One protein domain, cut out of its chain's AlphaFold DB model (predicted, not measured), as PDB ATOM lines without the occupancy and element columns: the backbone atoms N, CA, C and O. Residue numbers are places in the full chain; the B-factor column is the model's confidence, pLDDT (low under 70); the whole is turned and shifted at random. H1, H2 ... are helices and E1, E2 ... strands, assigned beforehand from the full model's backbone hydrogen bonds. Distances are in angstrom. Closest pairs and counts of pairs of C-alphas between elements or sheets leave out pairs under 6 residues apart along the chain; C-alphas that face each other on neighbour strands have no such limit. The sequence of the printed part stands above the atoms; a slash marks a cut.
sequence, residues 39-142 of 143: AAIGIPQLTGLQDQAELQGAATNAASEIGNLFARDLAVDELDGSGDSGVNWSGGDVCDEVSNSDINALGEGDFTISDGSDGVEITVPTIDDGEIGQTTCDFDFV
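What this domain is: This is residues 39 to 142 of the 143 residues of the protein "Prepilin-type N-terminal cleavage/methylation domain-containing protein" of Spiribacter sp. 2438 (UniProt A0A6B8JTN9). A small three-stranded antiparallel sheet, E1 E3 E2, has the long helix H1 and short H2 on one face, two layers; residues 39 to 50 of H1 stick out, lengthening the rod. The printed part has 104 residues, with two named helices and three named strands in the order H1 H2 E1 E2 E3, mixed class. It is only just loose, close to compact: radius of gyration of the C-alphas 15.6 A, spans 56 by 22 by 17 A.

Where its parts are: E3, residues 131 to 141, spans 31.7 A, ending at C-alpha 141 (-38.712, 12.734, 19.762). E2, residues 120 to 128, spans 24.3 A; E1 is residues 111 to 114. H1, residues 39 to 76, spans 55.7 A from C-alpha 39 (-19.743, 17.947, 37.859). H2 is residues 94 to 99.

How they stand to each other: Hairpin E2 and E3 has N 124 and O 135 at 2.8 A; antiparallel E1 and E3 have N 112 and O 140 at 2.8 A. H1's height over the sheet is 7.4 A; its closest C-alphas to E3 are Ala 59 and Phe 139, 5.9 A. H2's closest to E1 are Cys 95 and Ser 114, 5.2 A. O i to N i+4 pairs are within hydrogen-bond range throughout H2 and in 31 of 34 in H1.

The domain as a whole: The printed part has no cut; links H1 to H2 and H2 to E1 are long. Residue 107 is under pLDDT 70.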
ATOM      1  N   ALA A  39     -19.374  17.725  39.253       93.56
ATOM      2  CA  ALA A  39     -19.743  17.947  37.859       93.56
ATOM      3  C   ALA A  39     -19.952  16.628  37.102       93.56
ATOM      4  O   ALA A  39     -20.911  16.512  36.345       93.56
ATOM      5  N   ALA A  40     -19.114  15.614  37.352       93.19
ATOM      6  CA  ALA A  40     -19.250  14.303  36.719       93.19
ATOM      7  C   ALA A  40     -20.595  13.619  37.028       93.19
ATOM      8  O   ALA A  40     -21.128  12.915  36.177       93.19
ATOM      9  N   ILE A  41     -21.151  13.835  38.224       92.06
ATOM     10  CA  ILE A  41     -22.458  13.285  38.619       92.06
ATOM     11  C   ILE A  41     -23.603  14.218  38.193       92.06
ATOM     12  O   ILE A  41     -24.670  13.745  37.811       92.06
ATOM     13  N   GLY A  42     -23.394  15.536  38.251       89.94
ATOM     14  CA  GLY A  42     -24.439  16.532  38.003       89.94
ATOM     15  C   GLY A  42     -24.775  16.764  36.528       89.94
ATOM     16  O   GLY A  42     -25.943  16.926  36.197       89.94
ATOM     17  N   ILE A  43     -23.780  16.758  35.633       89.44
ATOM     18  CA  ILE A  43     -23.986  17.020  34.197       89.44
ATOM     19  C   ILE A  43     -24.972  16.037  33.531       89.44
ATOM     20  O   ILE A  43     -25.905  16.527  32.901       89.44
ATOM     21  N   PRO A  44     -24.845  14.698  33.663       86.75
ATOM     22  CA  PRO A  44     -25.753  13.775  32.970       86.75
ATOM     23  C   PRO A  44     -27.207  13.875  33.450       86.75
ATOM     24  O   PRO A  44     -28.128  13.584  32.698       86.75
ATOM     25  N   GLN A  45     -27.437  14.295  34.697       85.88
ATOM     26  CA  GLN A  45     -28.795  14.531  35.199       85.88
ATOM     27  C   GLN A  45     -29.403  15.799  34.595       85.88
ATOM     28  O   GLN A  45     -30.601  15.853  34.338       85.88
ATOM     29  N   LEU A  46     -28.578  16.824  34.367       87.00
ATOM     30  CA  LEU A  46     -29.028  18.093  33.809       87.00
ATOM     31  C   LEU A  46     -29.386  17.984  32.321       87.00
ATOM     32  O   LEU A  46     -30.265  18.710  31.875       87.00
ATOM     33  N   THR A  47     -28.731  17.111  31.549       86.00
ATOM     34  CA  THR A  47     -29.071  16.911  30.129       86.00
ATOM     35  C   THR A  47     -30.461  16.304  29.973       86.00
ATOM     36  O   THR A  47     -31.304  16.937  29.362       86.00
ATOM     37  N   GLY A  48     -30.768  15.197  30.660       85.81
ATOM     38  CA  GLY A  48     -32.101  14.584  30.553       85.81
ATOM     39  C   GLY A  48     -33.249  15.495  31.017       85.81
ATOM     40  O   GLY A  48     -34.350  15.431  30.484       85.81
ATOM     41  N   LEU A  49     -32.996  16.388  31.984       87.69
ATOM     42  CA  LEU A  49     -33.977  17.402  32.391       87.69
ATOM     43  C   LEU A  49     -34.179  18.504  31.344       87.69
ATOM     44  O   LEU A  49     -35.276  19.052  31.264       87.69
ATOM     45  N   GLN A  50     -33.134  18.869  30.597       89.44
ATOM     46  CA  GLN A  50     -33.252  19.837  29.505       89.44
ATOM     47  C   GLN A  50     -34.066  19.236  28.361       89.44
ATOM     48  O   GLN A  50     -35.036  19.866  27.956       89.44
ATOM     49  N   ASP A  51     -33.748  18.006  27.955       89.25
ATOM     50  CA  ASP A  51     -34.446  17.297  26.877       89.25
ATOM     51  C   ASP A  51     -35.945  17.150  27.204       89.25
ATOM     52  O   ASP A  51     -36.813  17.456  26.392       89.25
ATOM     53  N   GLN A  52     -36.284  16.790  28.448       89.44
ATOM     54  CA  GLN A  52     -37.684  16.675  28.865       89.44
ATOM     55  C   GLN A  52     -38.411  18.028  28.962       89.44
ATOM     56  O   GLN A  52     -39.615  18.108  28.708       89.44
ATOM     57  N   ALA A  53     -37.708  19.099  29.344       90.25
ATOM     58  CA  ALA A  53     -38.280  20.443  29.365       90.25
ATOM     59  C   ALA A  53     -38.518  20.983  27.947       90.25
ATOM     60  O   ALA A  53     -39.516  21.663  27.709       90.25
ATOM     61  N   GLU A  54     -37.612  20.671  27.022       90.81
ATOM     62  CA  GLU A  54     -37.745  20.964  25.600       90.81
ATOM     63  C   GLU A  54     -38.940  20.220  25.003       90.81
ATOM     64  O   GLU A  54     -39.830  20.872  24.453       90.81
ATOM     65  N   LEU A  55     -39.043  18.910  25.245       91.12
ATOM     66  CA  LEU A  55     -40.162  18.089  24.789       91.12
ATOM     67  C   LEU A  55     -41.513  18.623  25.288       91.12
ATOM     68  O   LEU A  55     -42.436  18.809  24.503       91.12
ATOM     69  N   GLN A  56     -41.633  18.964  26.578       91.75
ATOM     70  CA  GLN A  56     -42.862  19.568  27.120       91.75
ATOM     71  C   GLN A  56     -43.188  20.935  26.507       91.75
ATOM     72  O   GLN A  56     -44.361  21.260  26.286       91.75
ATOM     73  N   GLY A  57     -42.169  21.757  26.257       91.44
ATOM     74  CA  GLY A  57     -42.340  23.056  25.615       91.44
ATOM     75  C   GLY A  57     -42.849  22.915  24.180       91.44
ATOM     76  O   GLY A  57     -43.817  23.579  23.804       91.44
ATOM     77  N   ALA A  58     -42.234  22.018  23.412       91.69
ATOM     78  CA  ALA A  58     -42.623  21.699  22.045       91.69
ATOM     79  C   ALA A  58     -44.034  21.093  21.984       91.69
ATOM     80  O   ALA A  58     -44.867  21.599  21.235       91.69
ATOM     81  N   ALA A  59     -44.350  20.131  22.856       92.38
ATOM     82  CA  ALA A  59     -45.676  19.522  22.970       92.38
ATOM     83  C   ALA A  59     -46.781  20.560  23.238       92.38
ATOM     84  O   ALA A  59     -47.845  20.532  22.622       92.38
ATOM     85  N   THR A  60     -46.522  21.535  24.118       92.38
ATOM     86  CA  THR A  60     -47.488  22.608  24.425       92.38
ATOM     87  C   THR A  60     -47.737  23.517  23.216       92.38
ATOM     88  O   THR A  60     -48.873  23.938  22.965       92.38
ATOM     89  N   ASN A  61     -46.681  23.827  22.459       92.12
ATOM     90  CA  ASN A  61     -46.791  24.612  21.232       92.12
ATOM     91  C   ASN A  61     -47.557  23.832  20.156       92.12
ATOM     92  O   ASN A  61     -48.486  24.384  19.567       92.12
ATOM     93  N   ALA A  62     -47.229  22.549  19.974       92.38
ATOM     94  CA  ALA A  62     -47.906  21.654  19.043       92.38
ATOM     95  C   ALA A  62     -49.404  21.555  19.360       92.38
ATOM     96  O   ALA A  62     -50.226  21.850  18.502       92.38
ATOM     97  N   ALA A  63     -49.783  21.271  20.610       92.38
ATOM     98  CA  ALA A  63     -51.189  21.202  21.021       92.38
ATOM     99  C   ALA A  63     -51.966  22.502  20.725       92.38
ATOM    100  O   ALA A  63     -53.124  22.469  20.304       92.38
ATOM    101  N   SER A  64     -51.322  23.660  20.904       92.56
ATOM    102  CA  SER A  64     -51.929  24.963  20.600       92.56
ATOM    103  C   SER A  64     -52.142  25.168  19.096       92.56
ATOM    104  O   SER A  64     -53.158  25.726  18.679       92.56
ATOM    105  N   GLU A  65     -51.191  24.721  18.282       92.31
ATOM    106  CA  GLU A  65     -51.252  24.792  16.823       92.31
ATOM    107  C   GLU A  65     -52.303  23.838  16.251       92.31
ATOM    108  O   GLU A  65     -53.135  24.261  15.451       92.31
ATOM    109  N   ILE A  66     -52.360  22.607  16.759       93.25
ATOM    110  CA  ILE A  66     -53.382  21.607  16.428       93.25
ATOM    111  C   ILE A  66     -54.782  22.153  16.713       93.25
ATOM    112  O   ILE A  66     -55.670  22.076  15.866       93.25
ATOM    113  N   GLY A  67     -54.981  22.781  17.875       92.56
ATOM    114  CA  GLY A  67     -56.256  23.421  18.206       92.56
ATOM    115  C   GLY A  67     -56.639  24.543  17.232       92.56
ATOM    116  O   GLY A  67     -57.821  24.723  16.934       92.56
ATOM    117  N   ASN A  68     -55.661  25.286  16.705       92.12
ATOM    118  CA  ASN A  68     -55.902  26.298  15.676       92.12
ATOM    119  C   ASN A  68     -56.250  25.665  14.318       92.12
ATOM    120  O   ASN A  68     -57.168  26.149  13.662       92.12
ATOM    121  N   LEU A  69     -55.573  24.588  13.909       92.06
ATOM    122  CA  LEU A  69     -55.902  23.837  12.687       92.06
ATOM    123  C   LEU A  69     -57.344  23.315  12.745       92.06
ATOM    124  O   LEU A  69     -58.155  23.640  11.880       92.06
ATOM    125  N   PHE A  70     -57.704  22.657  13.849       92.38
ATOM    126  CA  PHE A  70     -59.069  22.191  14.085       92.38
ATOM    127  C   PHE A  70     -60.093  23.327  14.032       92.38
ATOM    128  O   PHE A  70     -61.124  23.209  13.376       92.38
ATOM    129  N   ALA A  71     -59.825  24.457  14.693       92.81
ATOM    130  CA  ALA A  71     -60.748  25.590  14.692       92.81
ATOM    131  C   ALA A  71     -60.951  26.195  13.291       92.81
ATOM    132  O   ALA A  71     -62.043  26.682  12.991       92.81
ATOM    133  N   ARG A  72     -59.915  26.187  12.441       92.25
ATOM    134  CA  ARG A  72     -59.991  26.677  11.056       92.25
ATOM    135  C   ARG A  72     -60.849  25.762  10.192       92.25
ATOM    136  O   ARG A  72     -61.737  26.266   9.509       92.25
ATOM    137  N   ASP A  73     -60.626  24.458  10.282       92.94
ATOM    138  CA  ASP A  73     -61.375  23.449   9.528       92.94
ATOM    139  C   ASP A  73     -62.839  23.373   9.994       92.94
ATOM    140  O   ASP A  73     -63.767  23.376   9.184       92.94
ATOM    141  N   LEU A  74     -63.073  23.469  11.308       92.25
ATOM    142  CA  LEU A  74     -64.415  23.571  11.884       92.25
ATOM    143  C   LEU A  74     -65.163  24.823  11.405       92.25
ATOM    144  O   LEU A  74     -66.372  24.779  11.184       92.25
ATOM    145  N   ALA A  75     -64.475  25.957  11.243       93.44
ATOM    146  CA  ALA A  75     -65.109  27.201  10.806       93.44
ATOM    147  C   ALA A  75     -65.621  27.146   9.356       93.44
ATOM    148  O   ALA A  75     -66.511  27.926   9.003       93.44
ATOM    149  N   VAL A  76     -65.066  26.254   8.531       93.31
ATOM    150  CA  VAL A  76     -65.498  26.021   7.145       93.31
ATOM    151  C   VAL A  76     -66.337  24.751   6.979       93.31
ATOM    152  O   VAL A  76     -66.784  24.492   5.867       93.31
ATOM    153  N   ASP A  77     -66.623  24.040   8.077       92.25
ATOM    154  CA  ASP A  77     -67.386  22.783   8.106       92.25
ATOM    155  C   ASP A  77     -66.730  21.660   7.279       92.25
ATOM    156  O   ASP A  77     -67.411  20.860   6.643       92.25
ATOM    157  N   GLU A  78     -65.393  21.613   7.268       92.12
ATOM    158  CA  GLU A  78     -64.628  20.666   6.452       92.12
ATOM    159  C   GLU A  78     -63.657  19.863   7.316       92.12
ATOM    160  O   GLU A  78     -62.490  20.204   7.486       92.12
ATOM    161  N   LEU A  79     -64.197  18.813   7.934       91.12
ATOM    162  CA  LEU A  79     -63.557  18.044   9.004       91.12
ATOM    163  C   LEU A  79     -63.156  16.628   8.582       91.12
ATOM    164  O   LEU A  79     -62.634  15.875   9.396       91.12
ATOM    165  N   ASP A  80     -63.415  16.262   7.333       90.69
ATOM    166  CA  ASP A  80     -63.202  14.942   6.737       90.69
ATOM    167  C   ASP A  80     -61.879  14.843   5.952       90.69
ATOM    168  O   ASP A  80     -61.701  13.956   5.117       90.69
ATOM    169  N   GLY A  81     -60.937  15.757   6.212       88.94
ATOM    170  CA  GLY A  81     -59.620  15.792   5.571       88.94
ATOM    171  C   GLY A  81     -59.572  16.530   4.235       88.94
ATOM    172  O   GLY A  81     -58.497  16.644   3.650       88.94
ATOM    173  N   SER A  82     -60.690  17.076   3.745       88.62
ATOM    174  CA  SER A  82     -60.673  17.950   2.563       88.62
ATOM    175  C   SER A  82     -60.448  19.436   2.884       88.62
ATOM    176  O   SER A  82     -60.306  20.245   1.965       88.62
ATOM    177  N   GLY A  83     -60.341  19.777   4.174       85.69
ATOM    178  CA  GLY A  83     -60.039  21.119   4.669       85.69
ATOM    179  C   GLY A  83     -58.601  21.566   4.388       85.69
ATOM    180  O   GLY A  83     -57.776  20.823   3.857       85.69
ATOM    181  N   ASP A  84     -58.278  22.804   4.771       87.00
ATOM    182  CA  ASP A  84     -56.956  23.406   4.532       87.00
ATOM    183  C   ASP A  84     -55.838  22.658   5.265       87.00
ATOM    184  O   ASP A  84     -54.740  22.525   4.729       87.00
ATOM    185  N   SER A  85     -56.124  22.139   6.463       89.31
ATOM    186  CA  SER A  85     -55.139  21.378   7.240       89.31
ATOM    187  C   SER A  85     -54.912  19.963   6.693       89.31
ATOM    188  O   SER A  85     -53.930  19.329   7.065       89.31
ATOM    189  N   GLY A  86     -55.810  19.452   5.838       88.69
ATOM    190  CA  GLY A  86     -55.749  18.091   5.291       88.69
ATOM    191  C   GLY A  86     -55.980  16.969   6.311       88.69
ATOM    192  O   GLY A  86     -55.772  15.806   5.978       88.69
ATOM    193  N   VAL A  87     -56.390  17.314   7.536       91.56
ATOM    194  CA  VAL A  87     -56.629  16.380   8.646       91.56
ATOM    195  C   VAL A  87     -58.101  15.979   8.675       91.56
ATOM    196  O   VAL A  87     -58.993  16.830   8.663       91.56
ATOM    197  N   ASN A  88     -58.370  14.680   8.736       92.25
ATOM    198  CA  ASN A  88     -59.674  14.128   9.049       92.25
ATOM    199  C   ASN A  88     -59.858  14.070  10.569       92.25
ATOM    200  O   ASN A  88     -59.403  13.169  11.271       92.25
ATOM    201  N   TRP A  89     -60.591  15.053  11.072       92.50
ATOM    202  CA  TRP A  89     -60.990  15.162  12.467       92.50
ATOM    203  C   TRP A  89     -62.169  14.241  12.812       92.50
ATOM    204  O   TRP A  89     -62.478  14.078  13.994       92.50
ATOM    205  N   SER A  90     -62.836  13.657  11.806       86.44
ATOM    206  CA  SER A  90     -64.015  12.799  11.947       86.44
ATOM    207  C   SER A  90     -63.690  11.309  11.786       86.44
ATOM    208  O   SER A  90     -63.665  10.771  10.682       86.44
ATOM    209  N   GLY A  91     -63.457  10.621  12.907       70.56
ATOM    210  CA  GLY A  91     -63.279   9.165  12.937       70.56
ATOM    211  C   GLY A  91     -62.122   8.652  12.061       70.56
ATOM    212  O   GLY A  91     -62.323   8.211  10.932       70.56
ATOM    213  N   GLY A  92     -60.916   8.644  12.624       72.12
ATOM    214  CA  GLY A  92     -59.668   8.157  12.030       72.12
ATOM    215  C   GLY A  92     -58.553   8.163  13.080       72.12
ATOM    216  O   GLY A  92     -58.794   8.569  14.220       72.12
ATOM    217  N   ASP A  93     -57.352   7.711  12.717       86.06
ATOM    218  CA  ASP A  93     -56.157   7.899  13.550       86.06
ATOM    219  C   ASP A  93     -55.685   9.354  13.397       86.06
ATOM    220  O   ASP A  93     -54.850   9.696  12.562       86.06
ATOM    221  N   VAL A  94     -56.339  10.248  14.142       91.31
ATOM    222  CA  VAL A  94     -56.083  11.692  14.072       91.31
ATOM    223  C   VAL A  94     -54.651  12.028  14.493       91.31
ATOM    224  O   VAL A  94     -54.107  13.026  14.035       91.31
ATOM    225  N   CYS A  95     -54.021  11.207  15.336       90.94
ATOM    226  CA  CYS A  95     -52.666  11.438  15.819       90.94
ATOM    227  C   CYS A  95     -51.644  11.286  14.681       90.94
ATOM    228  O   CYS A  95     -50.774  12.146  14.506       90.94
ATOM    229  N   ASP A  96     -51.815  10.268  13.838       89.25
ATOM    230  CA  ASP A  96     -51.005  10.073  12.632       89.25
ATOM    231  C   ASP A  96     -51.275  11.143  11.559       89.25
ATOM    232  O   ASP A  96     -50.351  11.637  10.908       89.25
ATOM    233  N   GLU A  97     -52.534  11.542  11.364       89.44
ATOM    234  CA  GLU A  97     -52.877  12.549  10.351       89.44
ATOM    235  C   GLU A  97     -52.349  13.941  10.709       89.44
ATOM    236  O   GLU A  97     -51.767  14.636   9.873       89.44
ATOM    237  N   VAL A  98     -52.490  14.326  11.977       90.12
ATOM    238  CA  VAL A  98     -51.971  15.584  12.513       90.12
ATOM    239  C   VAL A  98     -50.444  15.638  12.408       90.12
ATOM    240  O   VAL A  98     -49.905  16.688  12.052       90.12
ATOM    241  N   SER A  99     -49.742  14.518  12.610       85.62
ATOM    242  CA  SER A  99     -48.282  14.431  12.429       85.62
ATOM    243  C   SER A  99     -47.803  14.822  11.039       85.62
ATOM    244  O   SER A  99     -46.689  15.314  10.875       85.62
ATOM    245  N   ASN A 100     -48.632  14.575  10.029       78.06
ATOM    246  CA  ASN A 100     -48.291  14.798   8.633       78.06
ATOM    247  C   ASN A 100     -48.822  16.143   8.098       78.06
ATOM    248  O   ASN A 100     -48.746  16.404   6.895       78.06
ATOM    249  N   SER A 101     -49.367  16.979   8.986       80.44
ATOM    250  CA  SER A 101     -49.820  18.342   8.699       80.44
ATOM    251  C   SER A 101     -48.730  19.378   9.003       80.44
ATOM    252  O   SER A 101     -47.742  19.088   9.680       80.44
ATOM    253  N   ASP A 102     -48.891  20.601   8.489       74.00
ATOM    254  CA  ASP A 102     -47.936  21.696   8.693       74.00
ATOM    255  C   ASP A 102     -48.003  22.227  10.139       74.00
ATOM    256  O   ASP A 102     -48.588  23.274  10.415       74.00
ATOM    257  N   ILE A 103     -47.393  21.496  11.072       83.75
ATOM    258  CA  ILE A 103     -47.181  21.928  12.455       83.75
ATOM    259  C   ILE A 103     -45.748  22.428  12.570       83.75
ATOM    260  O   ILE A 103     -44.788  21.677  12.397       83.75
ATOM    261  N   ASN A 104     -45.581  23.704  12.906       84.44
ATOM    262  CA  ASN A 104     -44.265  24.324  13.035       84.44
ATOM    263  C   ASN A 104     -43.385  23.617  14.074       84.44
ATOM    264  O   ASN A 104     -42.178  23.513  13.873       84.44
ATOM    265  N   ALA A 105     -43.979  23.100  15.155       77.38
ATOM    266  CA  ALA A 105     -43.262  22.309  16.157       77.38
ATOM    267  C   ALA A 105     -42.672  20.995  15.598       77.38
ATOM    268  O   ALA A 105     -41.695  20.503  16.149       77.38
ATOM    269  N   LEU A 106     -43.215  20.455  14.501       79.38
ATOM    270  CA  LEU A 106     -42.706  19.256  13.818       79.38
ATOM    271  C   LEU A 106     -41.748  19.597  12.659       79.38
ATOM    272  O   LEU A 106     -41.054  18.724  12.142       79.38
ATOM    273  N   GLY A 107     -41.681  20.869  12.248       67.12
ATOM    274  CA  GLY A 107     -41.011  21.316  11.020       67.12
ATOM    275  C   GLY A 107     -39.490  21.136  10.980       67.12
ATOM    276  O   GLY A 107     -38.896  21.234   9.905       67.12
ATOM    277  N   GLU A 108     -38.852  20.852  12.118       70.38
ATOM    278  CA  GLU A 108     -37.418  20.526  12.182       70.38
ATOM    279  C   GLU A 108     -37.139  19.011  12.130       70.38
ATOM    280  O   GLU A 108     -35.979  18.613  12.035       70.38
ATOM    281  N   GLY A 109     -38.184  18.169  12.113       74.44
ATOM    282  CA  GLY A 109     -38.068  16.708  12.054       74.44
ATOM    283  C   GLY A 109     -37.528  16.066  13.334       74.44
ATOM    284  O   GLY A 109     -37.117  14.912  13.295       74.44
ATOM    285  N   ASP A 110     -37.500  16.819  14.434       86.44
ATOM    286  CA  ASP A 110     -36.999  16.377  15.741       86.44
ATOM    287  C   ASP A 110     -38.090  15.700  16.585       86.44
ATOM    288  O   ASP A 110     -37.792  14.905  17.468       86.44
ATOM    289  N   PHE A 111     -39.362  15.972  16.272       90.69
ATOM    290  CA  PHE A 111     -40.521  15.506  17.029       90.69
ATOM    291  C   PHE A 111     -41.540  14.768  16.157       90.69
ATOM    292  O   PHE A 111     -41.640  15.008  14.951       90.69
ATOM    293  N   THR A 112     -42.328  13.903  16.787       91.19
ATOM    294  CA  THR A 112     -43.414  13.125  16.186       91.19
ATOM    295  C   THR A 112     -44.639  13.112  17.098       91.19
ATOM    296  O   THR A 112     -44.524  13.311  18.309       91.19
ATOM    297  N   ILE A 113     -45.818  12.901  16.506       92.25
ATOM    298  CA  ILE A 113     -47.046  12.605  17.238       92.25
ATOM    299  C   ILE A 113     -47.466  11.173  16.887       92.25
ATOM    300  O   ILE A 113     -47.334  10.737  15.748       92.25
ATOM    301  N   SER A 114     -47.936  10.403  17.860       89.31
ATOM    302  CA  SER A 114     -48.415   9.038  17.621       89.31
ATOM    303  C   SER A 114     -49.499   8.640  18.620       89.31
ATOM    304  O   SER A 114     -49.728   9.332  19.607       89.31
ATOM    305  N   ASP A 115     -50.136   7.493  18.403       85.19
ATOM    306  CA  ASP A 115     -51.037   6.842  19.368       85.19
ATOM    307  C   ASP A 115     -50.284   6.105  20.514       85.19
ATOM    308  O   ASP A 115     -50.849   5.262  21.219       85.19
ATOM    309  N   GLY A 116     -48.979   6.363  20.672       77.44
ATOM    310  CA  GLY A 116     -48.074   5.692  21.610       77.44
ATOM    311  C   GLY A 116     -48.297   6.006  23.096       77.44
ATOM    312  O   GLY A 116     -49.267   6.641  23.500       77.44
ATOM    313  N   SER A 117     -47.390   5.508  23.945       75.00
ATOM    314  CA  SER A 117     -47.448   5.691  25.408       75.00
ATOM    315  C   SER A 117     -46.134   6.148  26.041       75.00
ATOM    316  O   SER A 117     -45.986   6.038  27.262       75.00
ATOM    317  N   ASP A 118     -45.164   6.559  25.230       82.31
ATOM    318  CA  ASP A 118     -43.768   6.666  25.663       82.31
ATOM    319  C   ASP A 118     -43.304   8.129  25.835       82.31
ATOM    320  O   ASP A 118     -42.373   8.381  26.608       82.31
ATOM    321  N   GLY A 119     -44.011   9.089  25.234       86.06
ATOM    322  CA  GLY A 119     -43.738  10.521  25.268       86.06
ATOM    323  C   GLY A 119     -44.666  11.353  26.169       86.06
ATOM    324  O   GLY A 119     -45.084  10.963  27.266       86.06
ATOM    325  N   VAL A 120     -44.893  12.599  25.746       92.00
ATOM    326  CA  VAL A 120     -45.737  13.580  26.437       92.00
ATOM    327  C   VAL A 120     -47.149  13.544  25.863       92.00
ATOM    328  O   VAL A 120     -47.373  13.925  24.718       92.00
ATOM    329  N   GLU A 121     -48.124  13.205  26.704       93.12
ATOM    330  CA  GLU A 121     -49.539  13.231  26.329       93.12
ATOM    331  C   GLU A 121     -50.005  14.649  25.951       93.12
ATOM    332  O   GLU A 121     -49.971  15.587  26.757       93.12
ATOM    333  N   ILE A 122     -50.514  14.788  24.729       92.69
ATOM    334  CA  ILE A 122     -51.186  15.977  24.211       92.69
ATOM    335  C   ILE A 122     -52.650  15.664  23.904       92.69
ATOM    336  O   ILE A 122     -53.008  14.570  23.481       92.69
ATOM    337  N   THR A 123     -53.529  16.638  24.117       92.12
ATOM    338  CA  THR A 123     -54.954  16.491  23.803       92.12
ATOM    339  C   THR A 123     -55.244  17.061  22.426       92.12
ATOM    340  O   THR A 123     -55.010  18.245  22.181       92.12
ATOM    341  N   VAL A 124     -55.792  16.227  21.552       92.56
ATOM    342  CA  VAL A 124     -56.132  16.567  20.172       92.56
ATOM    343  C   VAL A 124     -57.654  16.553  20.021       92.56
ATOM    344  O   VAL A 124     -58.297  15.594  20.451       92.56
ATOM    345  N   PRO A 125     -58.273  17.612  19.475       92.94
ATOM    346  CA  PRO A 125     -59.714  17.647  19.266       92.94
ATOM    347  C   PRO A 125     -60.136  16.636  18.198       92.94
ATOM    348  O   PRO A 125     -59.401  16.364  17.254       92.94
ATOM    349  N   THR A 126     -61.343  16.107  18.337       92.44
ATOM    350  CA  THR A 126     -61.956  15.201  17.362       92.44
ATOM    351  C   THR A 126     -63.418  15.573  17.168       92.44
ATOM    352  O   THR A 126     -63.996  16.309  17.970       92.44
ATOM    353  N   ILE A 127     -64.033  15.070  16.106       91.75
ATOM    354  CA  ILE A 127     -65.477  15.105  15.922       91.75
ATOM    355  C   ILE A 127     -66.001  13.687  15.736       91.75
ATOM    356  O   ILE A 127     -65.454  12.902  14.968       91.75
ATOM    357  N   ASP A 128     -67.076  13.368  16.448       88.56
ATOM    358  CA  ASP A 128     -67.779  12.094  16.321       88.56
ATOM    359  C   ASP A 128     -69.280  12.370  16.261       88.56
ATOM    360  O   ASP A 128     -69.825  13.060  17.121       88.56
ATOM    361  N   ASP A 129     -69.936  11.928  15.187       85.62
ATOM    362  CA  ASP A 129     -71.364  12.172  14.921       85.62
ATOM    363  C   ASP A 129     -71.824  13.645  15.092       85.62
ATOM    364  O   ASP A 129     -72.975  13.938  15.428       85.62
ATOM    365  N   GLY A 130     -70.929  14.603  14.820       82.88
ATOM    366  CA  GLY A 130     -71.197  16.042  14.940       82.88
ATOM    367  C   GLY A 130     -71.052  16.609  16.358       82.88
ATOM    368  O   GLY A 130     -71.340  17.788  16.574       82.88
ATOM    369  N   GLU A 131     -70.587  15.811  17.318       88.44
ATOM    370  CA  GLU A 131     -70.172  16.269  18.641       88.44
ATOM    371  C   GLU A 131     -68.656  16.485  18.686       88.44
ATOM    372  O   GLU A 131     -67.878  15.678  18.177       88.44
ATOM    373  N   ILE A 132     -68.227  17.587  19.310       90.56
ATOM    374  CA  ILE A 132     -66.805  17.865  19.526       90.56
ATOM    375  C   ILE A 132     -66.317  16.998  20.687       90.56
ATOM    376  O   ILE A 132     -66.774  17.147  21.824       90.56
ATOM    377  N   GLY A 133     -65.372  16.123  20.380       91.06
ATOM    378  CA  GLY A 133     -64.637  15.296  21.315       91.06
ATOM    379  C   GLY A 133     -63.168  15.696  21.401       91.06
ATOM    380  O   GLY A 133     -62.725  16.728  20.891       91.06
ATOM    381  N   GLN A 134     -62.412  14.856  22.090       91.50
ATOM    382  CA  GLN A 134     -60.963  14.937  22.145       91.50
ATOM    383  C   GLN A 134     -60.392  13.529  22.307       91.50
ATOM    384  O   GLN A 134     -60.999  12.687  22.974       91.50
ATOM    385  N   THR A 135     -59.220  13.300  21.738       91.00
ATOM    386  CA  THR A 135     -58.386  12.128  21.984       91.00
ATOM    387  C   THR A 135     -57.061  12.560  22.603       91.00
ATOM    388  O   THR A 135     -56.695  13.738  22.567       91.00
ATOM    389  N   THR A 136     -56.352  11.611  23.196       91.44
ATOM    390  CA  THR A 136     -54.979  11.820  23.648       91.44
ATOM    391  C   THR A 136     -54.051  11.244  22.594       91.44
ATOM    392  O   THR A 136     -54.206  10.081  22.241       91.44
ATOM    393  N   CYS A 137     -53.106  12.054  22.132       92.31
ATOM    394  CA  CYS A 137     -51.969  11.606  21.339       92.31
ATOM    395  C   CYS A 137     -50.696  11.749  22.170       92.31
ATOM    396  O   CYS A 137     -50.653  12.501  23.145       92.31
ATOM    397  N   ASP A 138     -49.647  11.069  21.752       92.81
ATOM    398  CA  ASP A 138     -48.332  11.109  22.360       92.81
ATOM    399  C   ASP A 138     -47.389  11.964  21.519       92.81
ATOM    400  O   ASP A 138     -47.322  11.784  20.307       92.81
ATOM    401  N   PHE A 139     -46.695  12.908  22.148       92.81
ATOM    402  CA  PHE A 139     -45.693  13.761  21.516       92.81
ATOM    403  C   PHE A 139     -44.306  13.349  22.003       92.81
ATOM    404  O   PHE A 139     -44.006  13.488  23.193       92.81
ATOM    405  N   ASP A 140     -43.457  12.880  21.096       92.75
ATOM    406  CA  ASP A 140     -42.119  12.392  21.433       92.75
ATOM    407  C   ASP A 140     -41.068  12.852  20.416       92.75
ATOM    408  O   ASP A 140     -41.388  13.445  19.383       92.75
ATOM    409  N   PHE A 141     -39.799  12.602  20.721       89.88
ATOM    410  CA  PHE A 141     -38.712  12.734  19.762       89.88
ATOM    411  C   PHE A 141     -38.824  11.680  18.657       89.88
ATOM    412  O   PHE A 141     -39.328  10.577  18.863       89.88
ATOM    413  N   VAL A 142     -38.322  12.008  17.470       87.75
ATOM    414  CA  VAL A 142     -38.161  11.018  16.398       87.75
ATOM    415  C   VAL A 142     -37.013  10.062  16.758       87.75
ATOM    416  O   VAL A 142     -35.905  10.516  17.048       87.75
TER     417      VAL A 142